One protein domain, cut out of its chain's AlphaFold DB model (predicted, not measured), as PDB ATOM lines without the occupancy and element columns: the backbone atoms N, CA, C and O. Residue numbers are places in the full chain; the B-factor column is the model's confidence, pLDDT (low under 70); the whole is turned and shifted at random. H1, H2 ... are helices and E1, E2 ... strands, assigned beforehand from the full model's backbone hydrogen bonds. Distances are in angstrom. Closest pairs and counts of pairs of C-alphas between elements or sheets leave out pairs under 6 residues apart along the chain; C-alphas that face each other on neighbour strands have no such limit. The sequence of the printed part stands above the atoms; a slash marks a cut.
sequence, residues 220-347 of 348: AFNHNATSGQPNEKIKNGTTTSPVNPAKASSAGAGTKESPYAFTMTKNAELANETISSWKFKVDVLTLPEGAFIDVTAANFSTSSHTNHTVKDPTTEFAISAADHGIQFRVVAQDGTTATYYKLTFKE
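What this domain is: This is residues 220 to 347 of the 348 residues of an uncharacterized protein of Ichthyobacterium seriolicida (UniProt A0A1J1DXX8). With little regular structure, this compact domain is a strongly twisted sheet built on the long hairpin E6 and E7, with E1 beside E7, short E3 and E4 beside E6, and a small separate ribbon, E2 and E5, near the hairpin's open end. The printed part has 128 residues, of which the named elements hold only 38: along the chain come three strands, E1 to E3, then the helix H1, then four strands, E4 to E7; by these 38 the class is mostly strand, with the neighbours E1 and E7 parallel, E4 and E6 parallel, E3 and E6 antiparallel, E6 and E7 antiparallel, and the ribbon's E2 and E5 antiparallel. The radius of gyration of the C-alphas is 14.2 A, the spans 40 by 31 by 25 A.

Where its parts are: After residues 220 to 259 without a named element, E1 (260 to 265) begins at C-alpha 260, (18.979, 168.131, -27.945). E2 is 278 to 280, E3 292 to 294, H1 302 to 305, E4 308 to 310, E5 317 to 319, E6 325 to 331, 20.1 A long. E7, 338 to 346, 26.1 A long, ends at (23.187, 179.284, -17.050).

How they stand to each other: Within hydrogen-bond range are N 262 and O 342 of parallel E1 and E7, 2.9 A; N 328 and O 341 of hairpin E6 and E7, 3.1 A; N 280 and O 317 of antiparallel E2 and E5, 2.8 A. On the other side of E6 from E7 lie antiparallel E3, N 292 to O 331 2.9 A, and parallel E4, N 327 to O 309 2.9 A. H1, too short for an O i to N i+4 pair, has its one O i to N i+3 pair within range and only grazes the sheet with residues 304 to 305.

The domain as a whole: The C-alphas farthest apart, Glu 273 and Asp 334, are 42.6 A apart. The printed part has no cut; E1 to E2 and E2 to E3 are long links. Residues 303 to 304 have pLDDT under 70.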
ATOM      1  N   ALA A 220      31.591 175.335 -31.178       96.00
ATOM      2  CA  ALA A 220      32.508 175.901 -30.192       96.00
ATOM      3  C   ALA A 220      32.664 177.427 -30.286       96.00
ATOM      4  O   ALA A 220      32.396 178.039 -31.324       96.00
ATOM      5  N   PHE A 221      33.134 178.018 -29.188       97.69
ATOM      6  CA  PHE A 221      33.345 179.455 -29.019       97.69
ATOM      7  C   PHE A 221      34.795 179.757 -28.623       97.69
ATOM      8  O   PHE A 221      35.372 179.062 -27.784       97.69
ATOM      9  N   ASN A 222      35.359 180.831 -29.167       96.88
ATOM     10  CA  ASN A 222      36.650 181.385 -28.771       96.88
ATOM     11  C   ASN A 222      36.431 182.604 -27.878       96.88
ATOM     12  O   ASN A 222      35.531 183.398 -28.127       96.88
ATOM     13  N   HIS A 223      37.264 182.788 -26.857       96.88
ATOM     14  CA  HIS A 223      37.237 184.001 -26.051       96.88
ATOM     15  C   HIS A 223      37.752 185.189 -26.866       96.88
ATOM     16  O   HIS A 223      38.805 185.111 -27.503       96.88
ATOM     17  N   ASN A 224      37.020 186.299 -26.814       95.94
ATOM     18  CA  ASN A 224      37.442 187.563 -27.400       95.94
ATOM     19  C   ASN A 224      37.788 188.569 -26.298       95.94
ATOM     20  O   ASN A 224      36.904 189.097 -25.642       95.94
ATOM     21  N   ALA A 225      39.067 188.895 -26.126       93.00
ATOM     22  CA  ALA A 225      39.493 189.820 -25.072       93.00
ATOM     23  C   ALA A 225      39.049 191.287 -25.295       93.00
ATOM     24  O   ALA A 225      39.269 192.134 -24.430       93.00
ATOM     25  N   THR A 226      38.460 191.612 -26.451       94.44
ATOM     26  CA  THR A 226      38.009 192.971 -26.773       94.44
ATOM     27  C   THR A 226      36.630 193.231 -26.182       94.44
ATOM     28  O   THR A 226      35.664 192.548 -26.524       94.44
ATOM     29  N   SER A 227      36.520 194.272 -25.356       93.31
ATOM     30  CA  SER A 227      35.254 194.605 -24.706       93.31
ATOM     31  C   SER A 227      34.147 194.976 -25.706       93.31
ATOM     32  O   SER A 227      34.385 195.653 -26.710       93.31
ATOM     33  N   GLY A 228      32.923 194.530 -25.426       91.94
ATOM     34  CA  GLY A 228      31.718 194.770 -26.219       91.94
ATOM     35  C   GLY A 228      31.593 193.897 -27.470       91.94
ATOM     36  O   GLY A 228      30.586 194.002 -28.183       91.94
ATOM     37  N   GLN A 229      32.585 193.042 -27.743       95.94
ATOM     38  CA  GLN A 229      32.566 192.101 -28.858       95.94
ATOM     39  C   GLN A 229      31.908 190.771 -28.466       95.94
ATOM     40  O   GLN A 229      31.896 190.400 -27.288       95.94
ATOM     41  N   PRO A 230      31.373 190.014 -29.443       97.06
ATOM     42  CA  PRO A 230      30.905 188.660 -29.195       97.06
ATOM     43  C   PRO A 230      31.983 187.806 -28.537       97.06
ATOM     44  O   PRO A 230      33.157 187.884 -28.897       97.06
ATOM     45  N   ASN A 231      31.542 186.956 -27.613       97.56
ATOM     46  CA  ASN A 231      32.353 185.979 -26.897       97.56
ATOM     47  C   ASN A 231      33.362 186.556 -25.890       97.56
ATOM     48  O   ASN A 231      34.207 185.809 -25.394       97.56
ATOM     49  N   GLU A 232      33.248 187.832 -25.502       96.50
ATOM     50  CA  GLU A 232      34.074 188.403 -24.418       96.50
ATOM     51  C   GLU A 232      33.883 187.698 -23.066       96.50
ATOM     52  O   GLU A 232      34.734 187.763 -22.187       96.50
ATOM     53  N   LYS A 233      32.753 187.002 -22.891       96.19
ATOM     54  CA  LYS A 233      32.398 186.294 -21.654       96.19
ATOM     55  C   LYS A 233      32.625 184.786 -21.720       96.19
ATOM     56  O   LYS A 233      32.234 184.071 -20.801       96.19
ATOM     57  N   ILE A 234      33.257 184.281 -22.782       97.12
ATOM     58  CA  ILE A 234      33.701 182.883 -22.858       97.12
ATOM     59  C   ILE A 234      34.959 182.711 -22.006       97.12
ATOM     60  O   ILE A 234      35.911 183.476 -22.124       97.12
ATOM     61  N   LYS A 235      34.993 181.681 -21.160       94.00
ATOM     62  CA  LYS A 235      36.130 181.422 -20.273       94.00
ATOM     63  C   LYS A 235      37.266 180.736 -21.034       94.00
ATOM     64  O   LYS A 235      37.145 179.573 -21.397       94.00
ATOM     65  N   ASN A 236      38.391 181.428 -21.218       86.88
ATOM     66  CA  ASN A 236      39.664 180.859 -21.697       86.88
ATOM     67  C   ASN A 236      39.615 180.097 -23.046       86.88
ATOM     68  O   ASN A 236      40.502 179.290 -23.317       86.88
ATOM     69  N   GLY A 237      38.609 180.326 -23.899       86.38
ATOM     70  CA  GLY A 237      38.535 179.697 -25.222       86.38
ATOM     71  C   GLY A 237      39.576 180.261 -26.183       86.38
ATOM     72  O   GLY A 237      39.722 181.473 -26.290       86.38
ATOM     73  N   THR A 238      40.279 179.410 -26.920       89.62
ATOM     74  CA  THR A 238      41.244 179.834 -27.951       89.62
ATOM     75  C   THR A 238      40.967 179.114 -29.261       89.62
ATOM     76  O   THR A 238      40.308 178.080 -29.263       89.62
ATOM     77  N   THR A 239      41.524 179.601 -30.369       85.06
ATOM     78  CA  THR A 239      41.354 178.963 -31.685       85.06
ATOM     79  C   THR A 239      41.805 177.499 -31.714       85.06
ATOM     80  O   THR A 239      41.219 176.699 -32.437       85.06
ATOM     81  N   THR A 240      42.817 177.130 -30.922       86.31
ATOM     82  CA  THR A 240      43.336 175.755 -30.816       86.31
ATOM     83  C   THR A 240      42.667 174.928 -29.719       86.31
ATOM     84  O   THR A 240      42.757 173.703 -29.736       86.31
ATOM     85  N   SER A 241      41.983 175.573 -28.773       91.62
ATOM     86  CA  SER A 241      41.237 174.932 -27.691       91.62
ATOM     87  C   SER A 241      39.963 175.734 -27.402       91.62
ATOM     88  O   SER A 241      39.908 176.478 -26.413       91.62
ATOM     89  N   PRO A 242      38.949 175.641 -28.278       94.81
ATOM     90  CA  PRO A 242      37.721 176.402 -28.125       94.81
ATOM     91  C   PRO A 242      36.834 175.789 -27.034       94.81
ATOM     92  O   PRO A 242      36.985 174.629 -26.648       94.81
ATOM     93  N   VAL A 243      35.872 176.562 -26.535       97.06
ATOM     94  CA  VAL A 243      34.923 176.098 -25.517       97.06
ATOM     95  C   VAL A 243      33.696 175.495 -26.190       97.06
ATOM     96  O   VAL A 243      32.971 176.181 -26.910       97.06
ATOM     97  N   ASN A 244      33.449 174.209 -25.939       97.38
ATOM     98  CA  ASN A 244      32.252 173.504 -26.393       97.38
ATOM     99  C   ASN A 244      31.157 173.509 -25.313       97.38
ATOM    100  O   ASN A 244      31.475 173.241 -24.150       97.38
ATOM    101  N   PRO A 245      29.876 173.692 -25.686       97.38
ATOM    102  CA  PRO A 245      28.760 173.512 -24.764       97.38
ATOM    103  C   PRO A 245      28.704 172.113 -24.159       97.38
ATOM    104  O   PRO A 245      28.898 171.113 -24.858       97.38
ATOM    105  N   ALA A 246      28.360 172.046 -22.877       96.88
ATOM    106  CA  ALA A 246      28.109 170.802 -22.166       96.88
ATOM    107  C   ALA A 246      26.700 170.280 -22.464       96.88
ATOM    108  O   ALA A 246      25.762 171.045 -22.675       96.88
ATOM    109  N   LYS A 247      26.526 168.964 -22.494       95.38
ATOM    110  CA  LYS A 247      25.218 168.323 -22.609       95.38
ATOM    111  C   LYS A 247      24.416 168.597 -21.337       95.38
ATOM    112  O   LYS A 247      24.923 168.422 -20.231       95.38
ATOM    113  N   ALA A 248      23.163 169.017 -21.488       92.38
ATOM    114  CA  ALA A 248      22.289 169.245 -20.344       92.38
ATOM    115  C   ALA A 248      21.952 167.923 -19.631       92.38
ATOM    116  O   ALA A 248      21.883 166.866 -20.261       92.38
ATOM    117  N   SER A 249      21.667 167.999 -18.327       83.75
ATOM    118  CA  SER A 249      21.231 166.852 -17.515       83.75
ATOM    119  C   SER A 249      19.942 166.208 -18.038       83.75
ATOM    120  O   SER A 249      19.807 164.988 -18.014       83.75
ATOM    121  N   SER A 250      19.021 167.010 -18.577       79.88
ATOM    122  CA  SER A 250      17.855 166.561 -19.338       79.88
ATOM    123  C   SER A 250      18.109 166.712 -20.841       79.88
ATOM    124  O   SER A 250      17.706 167.683 -21.481       79.88
ATOM    125  N   ALA A 251      18.813 165.745 -21.427       76.00
ATOM    126  CA  ALA A 251      19.018 165.722 -22.869       76.00
ATOM    127  C   ALA A 251      17.718 165.324 -23.585       76.00
ATOM    128  O   ALA A 251      17.182 164.244 -23.339       76.00
ATOM    129  N   GLY A 252      17.213 166.181 -24.476       86.25
ATOM    130  CA  GLY A 252      16.106 165.809 -25.357       86.25
ATOM    131  C   GLY A 252      16.514 164.799 -26.432       86.25
ATOM    132  O   GLY A 252      17.675 164.405 -26.536       86.25
ATOM    133  N   ALA A 253      15.549 164.381 -27.248       91.50
ATOM    134  CA  ALA A 253      15.721 163.363 -28.289       91.50
ATOM    135  C   ALA A 253      16.139 163.920 -29.669       91.50
ATOM    136  O   ALA A 253      16.174 163.178 -30.649       91.50
ATOM    137  N   GLY A 254      16.420 165.222 -29.775       94.50
ATOM    138  CA  GLY A 254      16.754 165.882 -31.040       94.50
ATOM    139  C   GLY A 254      15.551 166.157 -31.953       94.50
ATOM    140  O   GLY A 254      15.742 166.499 -33.121       94.50
ATOM    141  N   THR A 255      14.321 166.024 -31.452       94.81
ATOM    142  CA  THR A 255      13.079 166.281 -32.204       94.81
ATOM    143  C   THR A 255      12.588 167.714 -31.998       94.81
ATOM    144  O   THR A 255      13.062 168.414 -31.108       94.81
ATOM    145  N   LYS A 256      11.605 168.157 -32.793       92.69
ATOM    146  CA  LYS A 256      10.997 169.491 -32.645       92.69
ATOM    147  C   LYS A 256      10.468 169.745 -31.225       92.69
ATOM    148  O   LYS A 256      10.718 170.809 -30.671       92.69
ATOM    149  N   GLU A 257       9.779 168.760 -30.647       90.94
ATOM    150  CA  GLU A 257       9.190 168.848 -29.299       90.94
ATOM    151  C   GLU A 257      10.191 168.525 -28.180       90.94
ATOM    152  O   GLU A 257       9.995 168.910 -27.030       90.94
ATOM    153  N   SER A 258      11.286 167.829 -28.502       92.75
ATOM    154  CA  SER A 258      12.343 167.475 -27.555       92.75
ATOM    155  C   SER A 258      13.727 167.703 -28.180       92.75
ATOM    156  O   SER A 258      14.398 166.738 -28.557       92.75
ATOM    157  N   PRO A 259      14.174 168.966 -28.334       94.75
ATOM    158  CA  PRO A 259      15.478 169.274 -28.919       94.75
ATOM    159  C   PRO A 259      16.627 168.715 -28.079       94.75
ATOM    160  O   PRO A 259      16.527 168.646 -26.853       94.75
ATOM    161  N   TYR A 260      17.757 168.383 -28.705       96.50
ATOM    162  CA  TYR A 260      18.979 168.131 -27.945       96.50
ATOM    163  C   TYR A 260      19.360 169.390 -27.166       96.50
ATOM    164  O   TYR A 260      19.453 170.479 -27.735       96.50
ATOM    165  N   ALA A 261      19.570 169.233 -25.864       95.56
ATOM    166  CA  ALA A 261      19.792 170.340 -24.950       95.56
ATOM    167  C   ALA A 261      21.260 170.405 -24.526       95.56
ATOM    168  O   ALA A 261      21.829 169.422 -24.047       95.56
ATOM    169  N   PHE A 262      21.844 171.589 -24.681       97.19
ATOM    170  CA  PHE A 262      23.206 171.911 -24.281       97.19
ATOM    171  C   PHE A 262      23.237 173.201 -23.464       97.19
ATOM    172  O   PHE A 262      22.341 174.046 -23.572       97.19
ATOM    173  N   THR A 263      24.270 173.355 -22.644       97.06
ATOM    174  CA  THR A 263      24.441 174.472 -21.724       97.06
ATOM    175  C   THR A 263      25.840 175.068 -21.796       97.06
ATOM    176  O   THR A 263      26.819 174.364 -22.031       97.06
ATOM    177  N   MET A 264      25.910 176.370 -21.546       97.44
ATOM    178  CA  MET A 264      27.126 177.095 -21.192       97.44
ATOM    179  C   MET A 264      26.889 177.671 -19.800       97.44
ATOM    180  O   MET A 264      25.963 178.465 -19.628       97.44
ATOM    181  N   THR A 265      27.665 177.255 -18.808       96.56
ATOM    182  CA  THR A 265      27.413 177.609 -17.411       96.56
ATOM    183  C   THR A 265      28.473 178.577 -16.901       96.56
ATOM    184  O   THR A 265      29.669 178.446 -17.187       96.56
ATOM    185  N   LYS A 266      28.032 179.567 -16.126       95.56
ATOM    186  CA  LYS A 266      28.890 180.467 -15.356       95.56
ATOM    187  C   LYS A 266      29.937 179.693 -14.571       95.56
ATOM    188  O   LYS A 266      29.668 178.636 -14.009       95.56
ATOM    189  N   ASN A 267      31.152 180.234 -14.541       94.31
ATOM    190  CA  ASN A 267      32.316 179.643 -13.887       94.31
ATOM    191  C   ASN A 267      32.799 178.295 -14.479       94.31
ATOM    192  O   ASN A 267      33.906 177.867 -14.148       94.31
ATOM    193  N   ALA A 268      32.060 177.667 -15.397       95.06
ATOM    194  CA  ALA A 268      32.493 176.491 -16.150       95.06
ATOM    195  C   ALA A 268      32.964 176.893 -17.556       95.06
ATOM    196  O   ALA A 268      34.166 177.001 -17.795       95.06
ATOM    197  N   GLU A 269      32.030 177.177 -18.463       96.75
ATOM    198  CA  GLU A 269      32.305 177.635 -19.831       96.75
ATOM    199  C   GLU A 269      32.331 179.164 -19.959       96.75
ATOM    200  O   GLU A 269      32.904 179.702 -20.908       96.75
ATOM    201  N   LEU A 270      31.704 179.866 -19.014       96.81
ATOM    202  CA  LEU A 270      31.540 181.317 -19.038       96.81
ATOM    203  C   LEU A 270      32.309 182.003 -17.900       96.81
ATOM    204  O   LEU A 270      32.638 181.387 -16.879       96.81
ATOM    205  N   ALA A 271      32.575 183.299 -18.070       94.81
ATOM    206  CA  ALA A 271      33.136 184.161 -17.034       94.81
ATOM    207  C   ALA A 271      32.289 184.126 -15.748       94.81
ATOM    208  O   ALA A 271      31.079 183.895 -15.785       94.81
ATOM    209  N   ASN A 272      32.925 184.351 -14.595       94.81
ATOM    210  CA  ASN A 272      32.239 184.391 -13.301       94.81
ATOM    211  C   ASN A 272      31.597 185.767 -13.055       94.81
ATOM    212  O   ASN A 272      31.977 186.500 -12.147       94.81
ATOM    213  N   GLU A 273      30.637 186.115 -13.898       92.31
ATOM    214  CA  GLU A 273      29.899 187.375 -13.880       92.31
ATOM    215  C   GLU A 273      28.405 187.087 -14.087       92.31
ATOM    216  O   GLU A 273      28.041 185.986 -14.499       92.31
ATOM    217  N   THR A 274      27.540 188.050 -13.779       92.50
ATOM    218  CA  THR A 274      26.100 187.916 -14.041       92.50
ATOM    219  C   THR A 274      25.822 188.028 -15.537       92.50
ATOM    220  O   THR A 274      26.293 188.963 -16.188       92.50
ATOM    221  N   ILE A 275      25.030 187.106 -16.078       91.31
ATOM    222  CA  ILE A 275      24.581 187.121 -17.469       91.31
ATOM    223  C   ILE A 275      23.642 188.312 -17.663       91.31
ATOM    224  O   ILE A 275      22.487 188.298 -17.237       91.31
ATOM    225  N   SER A 276      24.139 189.346 -18.338       89.06
ATOM    226  CA  SER A 276      23.372 190.555 -18.645       89.06
ATOM    227  C   SER A 276      23.744 191.091 -20.025       89.06
ATOM    228  O   SER A 276      24.772 191.748 -20.196       89.06
ATOM    229  N   SER A 277      22.903 190.815 -21.020       90.62
ATOM    230  CA  SER A 277      23.085 191.258 -22.413       90.62
ATOM    231  C   SER A 277      24.407 190.806 -23.046       90.62
ATOM    232  O   SER A 277      24.980 191.508 -23.880       90.62
ATOM    233  N   TRP A 278      24.898 189.627 -22.665       95.38
ATOM    234  CA  TRP A 278      26.139 189.071 -23.202       95.38
ATOM    235  C   TRP A 278      25.970 188.673 -24.659       95.38
ATOM    236  O   TRP A 278      24.971 188.054 -25.027       95.38
ATOM    237  N   LYS A 279      26.960 189.013 -25.481       97.19
ATOM    238  CA  LYS A 279      26.957 188.735 -26.914       97.19
ATOM    239  C   LYS A 279      27.758 187.486 -27.226       97.19
ATOM    240  O   LYS A 279      28.857 187.301 -26.706       97.19
ATOM    241  N   PHE A 280      27.240 186.681 -28.137       97.56
ATOM    242  CA  PHE A 280      27.845 185.428 -28.546       97.56
ATOM    243  C   PHE A 280      27.757 185.223 -30.049       97.56
ATOM    244  O   PHE A 280      26.856 185.730 -30.719       97.56
ATOM    245  N   LYS A 281      28.697 184.436 -30.558       95.94
ATOM    246  CA  LYS A 281      28.731 183.926 -31.925       95.94
ATOM    247  C   LYS A 281      29.518 182.621 -31.923       95.94
ATOM    248  O   LYS A 281      30.615 182.572 -31.387       95.94
ATOM    249  N   VAL A 282      28.998 181.568 -32.532       95.81
ATOM    250  CA  VAL A 282      29.774 180.338 -32.718       95.81
ATOM    251  C   VAL A 282      30.909 180.595 -33.702       95.81
ATOM    252  O   VAL A 282      30.668 181.002 -34.839       95.81
ATOM    253  N   ASP A 283      32.136 180.329 -33.259       93.50
ATOM    254  CA  ASP A 283      33.346 180.499 -34.067       93.50
ATOM    255  C   ASP A 283      33.701 179.230 -34.844       93.50
ATOM    256  O   ASP A 283      34.239 179.303 -35.946       93.50
ATOM    257  N   VAL A 284      33.369 178.060 -34.290       91.62
ATOM    258  CA  VAL A 284      33.607 176.761 -34.924       91.62
ATOM    259  C   VAL A 284      32.287 176.019 -35.052       91.62
ATOM    260  O   VAL A 284      31.654 175.711 -34.046       91.62
ATOM    261  N   LEU A 285      31.886 175.698 -36.283       92.94
ATOM    262  CA  LEU A 285      30.713 174.874 -36.568       92.94
ATOM    263  C   LEU A 285      31.058 173.821 -37.626       92.94
ATOM    264  O   LEU A 285      31.450 174.153 -38.741       92.94
ATOM    265  N   THR A 286      30.890 172.545 -37.279       91.62
ATOM    266  CA  THR A 286      31.100 171.411 -38.187       91.62
ATOM    267  C   THR A 286      29.789 170.670 -38.405       91.62
ATOM    268  O   THR A 286      29.295 169.972 -37.523       91.62
ATOM    269  N   LEU A 287      29.224 170.797 -39.604       92.75
ATOM    270  CA  LEU A 287      28.002 170.093 -39.989       92.75
ATOM    271  C   LEU A 287      28.318 168.748 -40.662       92.75
ATOM    272  O   LEU A 287      29.329 168.649 -41.371       92.75
ATOM    273  N   PRO A 288      27.431 167.738 -40.539       91.94
ATOM    274  CA  PRO A 288      27.462 166.567 -41.413       91.94
ATOM    275  C   PRO A 288      27.545 166.961 -42.895       91.94
ATOM    276  O   PRO A 288      27.069 168.026 -43.300       91.94
ATOM    277  N   GLU A 289      28.150 166.113 -43.729       85.81
ATOM    278  CA  GLU A 289      28.286 166.432 -45.154       85.81
ATOM    279  C   GLU A 289      26.915 166.650 -45.807       85.81
ATOM    280  O   GLU A 289      25.996 165.847 -45.648       85.81
ATOM    281  N   GLY A 290      26.789 167.770 -46.523       85.38
ATOM    282  CA  GLY A 290      25.541 168.207 -47.145       85.38
ATOM    283  C   GLY A 290      24.477 168.770 -46.193       85.38
ATOM    284  O   GLY A 290      23.445 169.209 -46.684       85.38
ATOM    285  N   ALA A 291      24.686 168.799 -44.875       92.38
ATOM    286  CA  ALA A 291      23.729 169.402 -43.948       92.38
ATOM    287  C   ALA A 291      23.850 170.939 -43.892       92.38
ATOM    288  O   ALA A 291      24.905 171.506 -44.191       92.38
ATOM    289  N   PHE A 292      22.772 171.612 -43.484       93.19
ATOM    290  CA  PHE A 292      22.698 173.071 -43.342       93.19
ATOM    291  C   PHE A 292      21.866 173.487 -42.119       93.19
ATOM    292  O   PHE A 292      21.081 172.698 -41.591       93.19
ATOM    293  N   ILE A 293      22.040 174.732 -41.667       95.19
ATOM    294  CA  ILE A 293      21.238 175.324 -40.589       95.19
ATOM    295  C   ILE A 293      19.951 175.918 -41.168       95.19
ATOM    296  O   ILE A 293      19.983 176.652 -42.152       95.19
ATOM    297  N   ASP A 294      18.815 175.629 -40.536       93.81
ATOM    298  CA  ASP A 294      17.536 176.274 -40.833       93.81
ATOM    299  C   ASP A 294      16.961 176.897 -39.559       93.81
ATOM    300  O   ASP A 294      16.822 176.245 -38.525       93.81
ATOM    301  N   VAL A 295      16.638 178.180 -39.645       94.12
ATOM    302  CA  VAL A 295      16.167 179.017 -38.533       94.12
ATOM    303  C   VAL A 295      14.824 179.668 -38.862       94.12
ATOM    304  O   VAL A 295      14.434 180.676 -38.282       94.12
ATOM    305  N   THR A 296      14.080 179.079 -39.798       93.25
ATOM    306  CA  THR A 296      12.712 179.491 -40.119       93.25
ATOM    307  C   THR A 296      11.788 179.220 -38.925       93.25
ATOM    308  O   THR A 296      11.530 178.062 -38.595       93.25
ATOM    309  N   ALA A 297      11.250 180.272 -38.300       90.12
ATOM    310  CA  ALA A 297      10.506 180.189 -37.033       90.12
ATOM    311  C   ALA A 297       9.319 179.202 -37.036       90.12
ATOM    312  O   ALA A 297       9.098 178.504 -36.051       90.12
ATOM    313  N   ALA A 298       8.597 179.063 -38.156       90.50
ATOM    314  CA  ALA A 298       7.472 178.125 -38.286       90.50
ATOM    315  C   ALA A 298       7.861 176.646 -38.054       90.50
ATOM    316  O   ALA A 298       7.015 175.802 -37.748       90.50
ATOM    317  N   ASN A 299       9.150 176.318 -38.166       91.69
ATOM    318  CA  ASN A 299       9.654 174.970 -37.935       91.69
ATOM    319  C   ASN A 299       9.858 174.622 -36.457       91.69
ATOM    320  O   ASN A 299      10.153 173.461 -36.169       91.69
ATOM    321  N   PHE A 300       9.686 175.577 -35.542       92.06
ATOM    322  CA  PHE A 300       9.893 175.434 -34.099       92.06
ATOM    323  C   PHE A 300       8.559 175.501 -33.343       92.06
ATOM    324  O   PHE A 300       7.511 175.772 -33.938       92.06
ATOM    325  N   SER A 301       8.565 175.127 -32.063       82.38
ATOM    326  CA  SER A 301       7.375 175.205 -31.210       82.38
ATOM    327  C   SER A 301       7.210 176.633 -30.685       82.38
ATOM    328  O   SER A 301       8.184 177.292 -30.338       82.38
ATOM    329  N   THR A 302       5.984 177.151 -30.625       71.25
ATOM    330  CA  THR A 302       5.752 178.538 -30.188       71.25
ATOM    331  C   THR A 302       6.142 178.762 -28.729       71.25
ATOM    332  O   THR A 302       6.675 179.820 -28.398       71.25
ATOM    333  N   SER A 303       5.947 177.754 -27.876       66.25
ATOM    334  CA  SER A 303       6.334 177.780 -26.463       66.25
ATOM    335  C   SER A 303       7.846 177.731 -26.249       66.25
ATOM    336  O   SER A 303       8.316 178.166 -25.202       66.25
ATOM    337  N   SER A 304       8.629 177.252 -27.223       63.88
ATOM    338  CA  SER A 304      10.088 177.227 -27.099       63.88
ATOM    339  C   SER A 304      10.736 178.586 -27.389       63.88
ATOM    340  O   SER A 304      11.887 178.786 -27.015       63.88
ATOM    341  N   HIS A 305      10.015 179.539 -27.998       71.69
ATOM    342  CA  HIS A 305      10.545 180.864 -28.353       71.69
ATOM    343  C   HIS A 305      10.734 181.822 -27.177       71.69
ATOM    344  O   HIS A 305      11.519 182.758 -27.296       71.69
ATOM    345  N   THR A 306      10.011 181.629 -26.071       74.81
ATOM    346  CA  THR A 306       9.968 182.607 -24.971       74.81
ATOM    347  C   THR A 306      11.327 182.791 -24.303       74.81
ATOM    348  O   THR A 306      11.735 183.923 -24.060       74.81
ATOM    349  N   ASN A 307      12.060 181.693 -24.095       88.81
ATOM    350  CA  ASN A 307      13.391 181.721 -23.478       88.81
ATOM    351  C   ASN A 307      14.505 181.379 -24.480       88.81
ATOM    352  O   ASN A 307      15.672 181.684 -24.234       88.81
ATOM    353  N   HIS A 308      14.168 180.759 -25.617       92.94
ATOM    354  CA  HIS A 308      15.136 180.315 -26.622       92.94
ATOM    355  C   HIS A 308      14.753 180.851 -27.995       92.94
ATOM    356  O   HIS A 308      13.915 180.291 -28.697       92.94
ATOM    357  N   THR A 309      15.376 181.949 -28.411       93.38
ATOM    358  CA  THR A 309      15.068 182.555 -29.714       93.38
ATOM    359  C   THR A 309      15.590 181.676 -30.854       93.38
ATOM    360  O   THR A 309      16.676 181.103 -30.757       93.38
ATOM    361  N   VAL A 310      14.835 181.559 -31.953       95.38
ATOM    362  CA  VAL A 310      15.320 180.859 -33.154       95.38
ATOM    363  C   VAL A 310      16.397 181.700 -33.823       95.38
ATOM    364  O   VAL A 310      16.129 182.830 -34.236       95.38
ATOM    365  N   LYS A 311      17.619 181.176 -33.925       95.06
ATOM    366  CA  LYS A 311      18.758 181.964 -34.404       95.06
ATOM    367  C   LYS A 311      19.832 181.090 -35.030       95.06
ATOM    368  O   LYS A 311      20.090 179.992 -34.552       95.06
ATOM    369  N   ASP A 312      20.478 181.598 -36.079       95.06
ATOM    370  CA  ASP A 312      21.664 180.946 -36.634       95.06
ATOM    371  C   ASP A 312      22.819 181.145 -35.646       95.06
ATOM    372  O   ASP A 312      23.188 182.298 -35.389       95.06
ATOM    373  N   PRO A 313      23.391 180.063 -35.090       95.56
ATOM    374  CA  PRO A 313      24.427 180.169 -34.072       95.56
ATOM    375  C   PRO A 313      25.700 180.867 -34.573       95.56
ATOM    376  O   PRO A 313      26.471 181.364 -33.758       95.56
ATOM    377  N   THR A 314      25.927 180.935 -35.888       93.81
ATOM    378  CA  THR A 314      27.092 181.603 -36.496       93.81
ATOM    379  C   THR A 314      26.904 183.105 -36.704       93.81
ATOM    380  O   THR A 314      27.842 183.804 -37.091       93.81
ATOM    381  N   THR A 315      25.708 183.625 -36.426       93.94
ATOM    382  CA  THR A 315      25.423 185.064 -36.402       93.94
ATOM    383  C   THR A 315      25.464 185.583 -34.972       93.94
ATOM    384  O   THR A 315      25.167 184.834 -34.048       93.94
ATOM    385  N   GLU A 316      25.817 186.857 -34.770       96.00
ATOM    386  CA  GLU A 316      25.799 187.453 -33.428       96.00
ATOM    387  C   GLU A 316      24.390 187.377 -32.811       96.00
ATOM    388  O   GLU A 316      23.373 187.674 -33.459       96.00
ATOM    389  N   PHE A 317      24.340 186.985 -31.540       95.38
ATOM    390  CA  PHE A 317      23.140 186.992 -30.713       95.38
ATOM    391  C   PHE A 317      23.459 187.433 -29.286       95.38
ATOM    392  O   PHE A 317      24.584 187.273 -28.818       95.38
ATOM    393  N   ALA A 318      22.465 187.988 -28.596       95.25
ATOM    394  CA  ALA A 318      22.604 188.463 -27.225       95.25
ATOM    395  C   ALA A 318      21.716 187.664 -26.270       95.25
ATOM    396  O   ALA A 318      20.589 187.308 -26.618       95.25
ATOM    397  N   ILE A 319      22.215 187.423 -25.061       94.50
ATOM    398  CA  ILE A 319      21.493 186.769 -23.970       94.50
ATOM    399  C   ILE A 319      21.270 187.789 -22.858       94.50
ATOM    400  O   ILE A 319      22.216 188.241 -22.217       94.50
ATOM    401  N   SER A 320      20.012 188.173 -22.652       87.81
ATOM    402  CA  SER A 320      19.614 189.229 -21.713       87.81
ATOM    403  C   SER A 320      19.328 188.737 -20.294       87.81
ATOM    404  O   SER A 320      19.287 189.556 -19.382       87.81
ATOM    405  N   ALA A 321      19.131 187.432 -20.105       91.38
ATOM    406  CA  ALA A 321      18.802 186.831 -18.819       91.38
ATOM    407  C   ALA A 321      19.400 185.424 -18.693       91.38
ATOM    408  O   ALA A 321      19.670 184.755 -19.693       91.38
ATOM    409  N   ALA A 322      19.581 184.972 -17.455       89.75
ATOM    410  CA  ALA A 322      19.943 183.592 -17.156       89.75
ATOM    411  C   ALA A 322      18.871 182.606 -17.654       89.75
ATOM    412  O   ALA A 322      17.702 182.958 -17.789       89.75
ATOM    413  N   ASP A 323      19.283 181.373 -17.949       92.25
ATOM    414  CA  ASP A 323      18.453 180.277 -18.471       92.25
ATOM    415  C   ASP A 323      17.792 180.544 -19.834       92.25
ATOM    416  O   ASP A 323      17.016 179.727 -20.345       92.25
ATOM    417  N   HIS A 324      18.155 181.656 -20.473       93.62
ATOM    418  CA  HIS A 324      17.791 181.963 -21.846       93.62
ATOM    419  C   HIS A 324      18.850 181.433 -22.813       93.62
ATOM    420  O   HIS A 324      19.924 180.953 -22.434       93.62
ATOM    421  N   GLY A 325      18.538 181.476 -24.101       95.25
ATOM    422  CA  GLY A 325      19.443 180.966 -25.107       95.25
ATOM    423  C   GLY A 325      18.922 181.060 -26.526       95.25
ATOM    424  O   GLY A 325      18.077 181.893 -26.860       95.25
ATOM    425  N   ILE A 326      19.431 180.160 -27.359       96.25
ATOM    426  CA  ILE A 326      19.012 180.022 -28.749       96.25
ATOM    427  C   ILE A 326      18.552 178.601 -29.041       96.25
ATOM    428  O   ILE A 326      18.933 177.643 -28.363       96.25
ATOM    429  N   GLN A 327      17.759 178.468 -30.094       96.06
ATOM    430  CA  GLN A 327      17.449 177.191 -30.716       96.06
ATOM    431  C   GLN A 327      17.648 177.278 -32.227       96.06
ATOM    432  O   GLN A 327      17.477 178.330 -32.844       96.06
ATOM    433  N   PHE A 328      18.020 176.156 -32.821       96.50
ATOM    434  CA  PHE A 328      18.220 176.017 -34.258       96.50
ATOM    435  C   PHE A 328      18.011 174.558 -34.652       96.50
ATOM    436  O   PHE A 328      17.978 173.670 -33.797       96.50
ATOM    437  N   ARG A 329      17.873 174.288 -35.949       96.69
ATOM    438  CA  ARG A 329      17.870 172.916 -36.455       96.69
ATOM    439  C   ARG A 329      18.919 172.743 -37.534       96.69
ATOM    440  O   ARG A 329      19.167 173.647 -38.331       96.69
ATOM    441  N   VAL A 330      19.498 171.555 -37.555       97.31
ATOM    442  CA  VAL A 330      20.351 171.080 -38.638       97.31
ATOM    443  C   VAL A 330      19.477 170.211 -39.525       97.31
ATOM    444  O   VAL A 330      18.865 169.261 -39.044       97.31
ATOM    445  N   VAL A 331      19.397 170.548 -40.805       96.12
ATOM    446  CA  VAL A 331      18.668 169.779 -41.813       96.12
ATOM    447  C   VAL A 331      19.685 169.004 -42.637       96.12
ATOM    448  O   VAL A 331      20.700 169.561 -43.056       96.12
ATOM    449  N   ALA A 332      19.441 167.712 -42.835       95.25
ATOM    450  CA  ALA A 332      20.305 166.840 -43.613       95.25
ATOM    451  C   ALA A 332      20.277 167.195 -45.110       95.25
ATOM    452  O   ALA A 332      19.472 168.004 -45.582       95.25
ATOM    453  N   GLN A 333      21.156 166.550 -45.876       92.44
ATOM    454  CA  GLN A 333      21.269 166.756 -47.320       92.44
ATOM    455  C   GLN A 333      19.947 166.497 -48.056       92.44
ATOM    456  O   GLN A 333      19.625 167.204 -49.013       92.44
ATOM    457  N   ASP A 334      19.172 165.512 -47.596       93.00
ATOM    458  CA  ASP A 334      17.857 165.163 -48.145       93.00
ATOM    459  C   ASP A 334      16.826 166.314 -48.095       93.00
ATOM    460  O   ASP A 334      15.874 166.314 -48.873       93.00
ATOM    461  N   GLY A 335      17.048 167.329 -47.252       91.94
ATOM    462  CA  GLY A 335      16.158 168.473 -47.060       91.94
ATOM    463  C   GLY A 335      14.922 168.189 -46.203       91.94
ATOM    464  O   GLY A 335      14.107 169.094 -46.023       91.94
ATOM    465  N   THR A 336      14.774 166.969 -45.685       93.75
ATOM    466  CA  THR A 336      13.600 166.506 -44.931       93.75
ATOM    467  C   THR A 336      13.954 166.042 -43.527       93.75
ATOM    468  O   THR A 336      13.230 166.353 -42.584       93.75
ATOM    469  N   THR A 337      15.069 165.329 -43.363       96.69
ATOM    470  CA  THR A 337      15.532 164.882 -42.050       96.69
ATOM    471  C   THR A 337      16.133 166.068 -41.307       96.69
ATOM    472  O   THR A 337      16.978 166.784 -41.845       96.69
ATOM    473  N   ALA A 338      15.703 166.300 -40.068       97.31
ATOM    474  CA  ALA A 338      16.191 167.410 -39.263       97.31
ATOM    475  C   ALA A 338      16.398 167.011 -37.804       97.31
ATOM    476  O   ALA A 338      15.632 166.230 -37.241       97.31
ATOM    477  N   THR A 339      17.410 167.609 -37.182       98.06
ATOM    478  CA  THR A 339      17.683 167.488 -35.750       98.06
ATOM    479  C   THR A 339      17.664 168.869 -35.117       98.06
ATOM    480  O   THR A 339      18.269 169.807 -35.635       98.06
ATOM    481  N   TYR A 340      16.960 168.987 -33.999       97.38
ATOM    482  CA  TYR A 340      16.731 170.239 -33.291       97.38
ATOM    483  C   TYR A 340      17.663 170.359 -32.093       97.38
ATOM    484  O   TYR A 340      17.873 169.391 -31.359       97.38
ATOM    485  N   TYR A 341      18.181 171.565 -31.880       97.06
ATOM    486  CA  TYR A 341      19.116 171.890 -30.814       97.06
ATOM    487  C   TYR A 341      18.638 173.105 -30.041       97.06
ATOM    488  O   TYR A 341      18.086 174.051 -30.606       97.06
ATOM    489  N   LYS A 342      18.921 173.086 -28.745       95.19
ATOM    490  CA  LYS A 342      18.745 174.204 -27.834       95.19
ATOM    491  C   LYS A 342      20.034 174.404 -27.044       95.19
ATOM    492  O   LYS A 342      20.521 173.471 -26.407       95.19
ATOM    493  N   LEU A 343      20.554 175.624 -27.067       96.56
ATOM    494  CA  LEU A 343      21.704 176.058 -26.282       96.56
ATOM    495  C   LEU A 343      21.220 177.028 -25.207       96.56
ATOM    496  O   LEU A 343      20.566 178.008 -25.543       96.56
ATOM    497  N   THR A 344      21.528 176.759 -23.941       95.94
ATOM    498  CA  THR A 344      21.084 177.558 -22.785       95.94
ATOM    499  C   THR A 344      22.277 178.123 -22.025       95.94
ATOM    500  O   THR A 344      23.251 177.412 -21.804       95.94
ATOM    501  N   PHE A 345      22.202 179.375 -21.590       96.50
ATOM    502  CA  PHE A 345      23.256 180.023 -20.813       96.50
ATOM    503  C   PHE A 345      22.815 180.117 -19.353       96.50
ATOM    504  O   PHE A 345      21.759 180.673 -19.066       96.50
ATOM    505  N   LYS A 346      23.587 179.523 -18.442       95.12
ATOM    506  CA  LYS A 346      23.187 179.284 -17.050       95.12
ATOM    507  C   LYS A 346      24.046 180.045 -16.049       95.12
ATOM    508  O   LYS A 346      25.255 180.159 -16.234       95.12
ATOM    509  N   GLU A 347      23.426 180.467 -14.952       92.50
ATOM    510  CA  GLU A 347      24.124 180.993 -13.765       92.50
ATOM    511  C   GLU A 347      24.636 179.881 -12.835       92.50
ATOM    512  O   GLU A 347      25.629 180.087 -12.137       92.50
TER     513      GLU A 347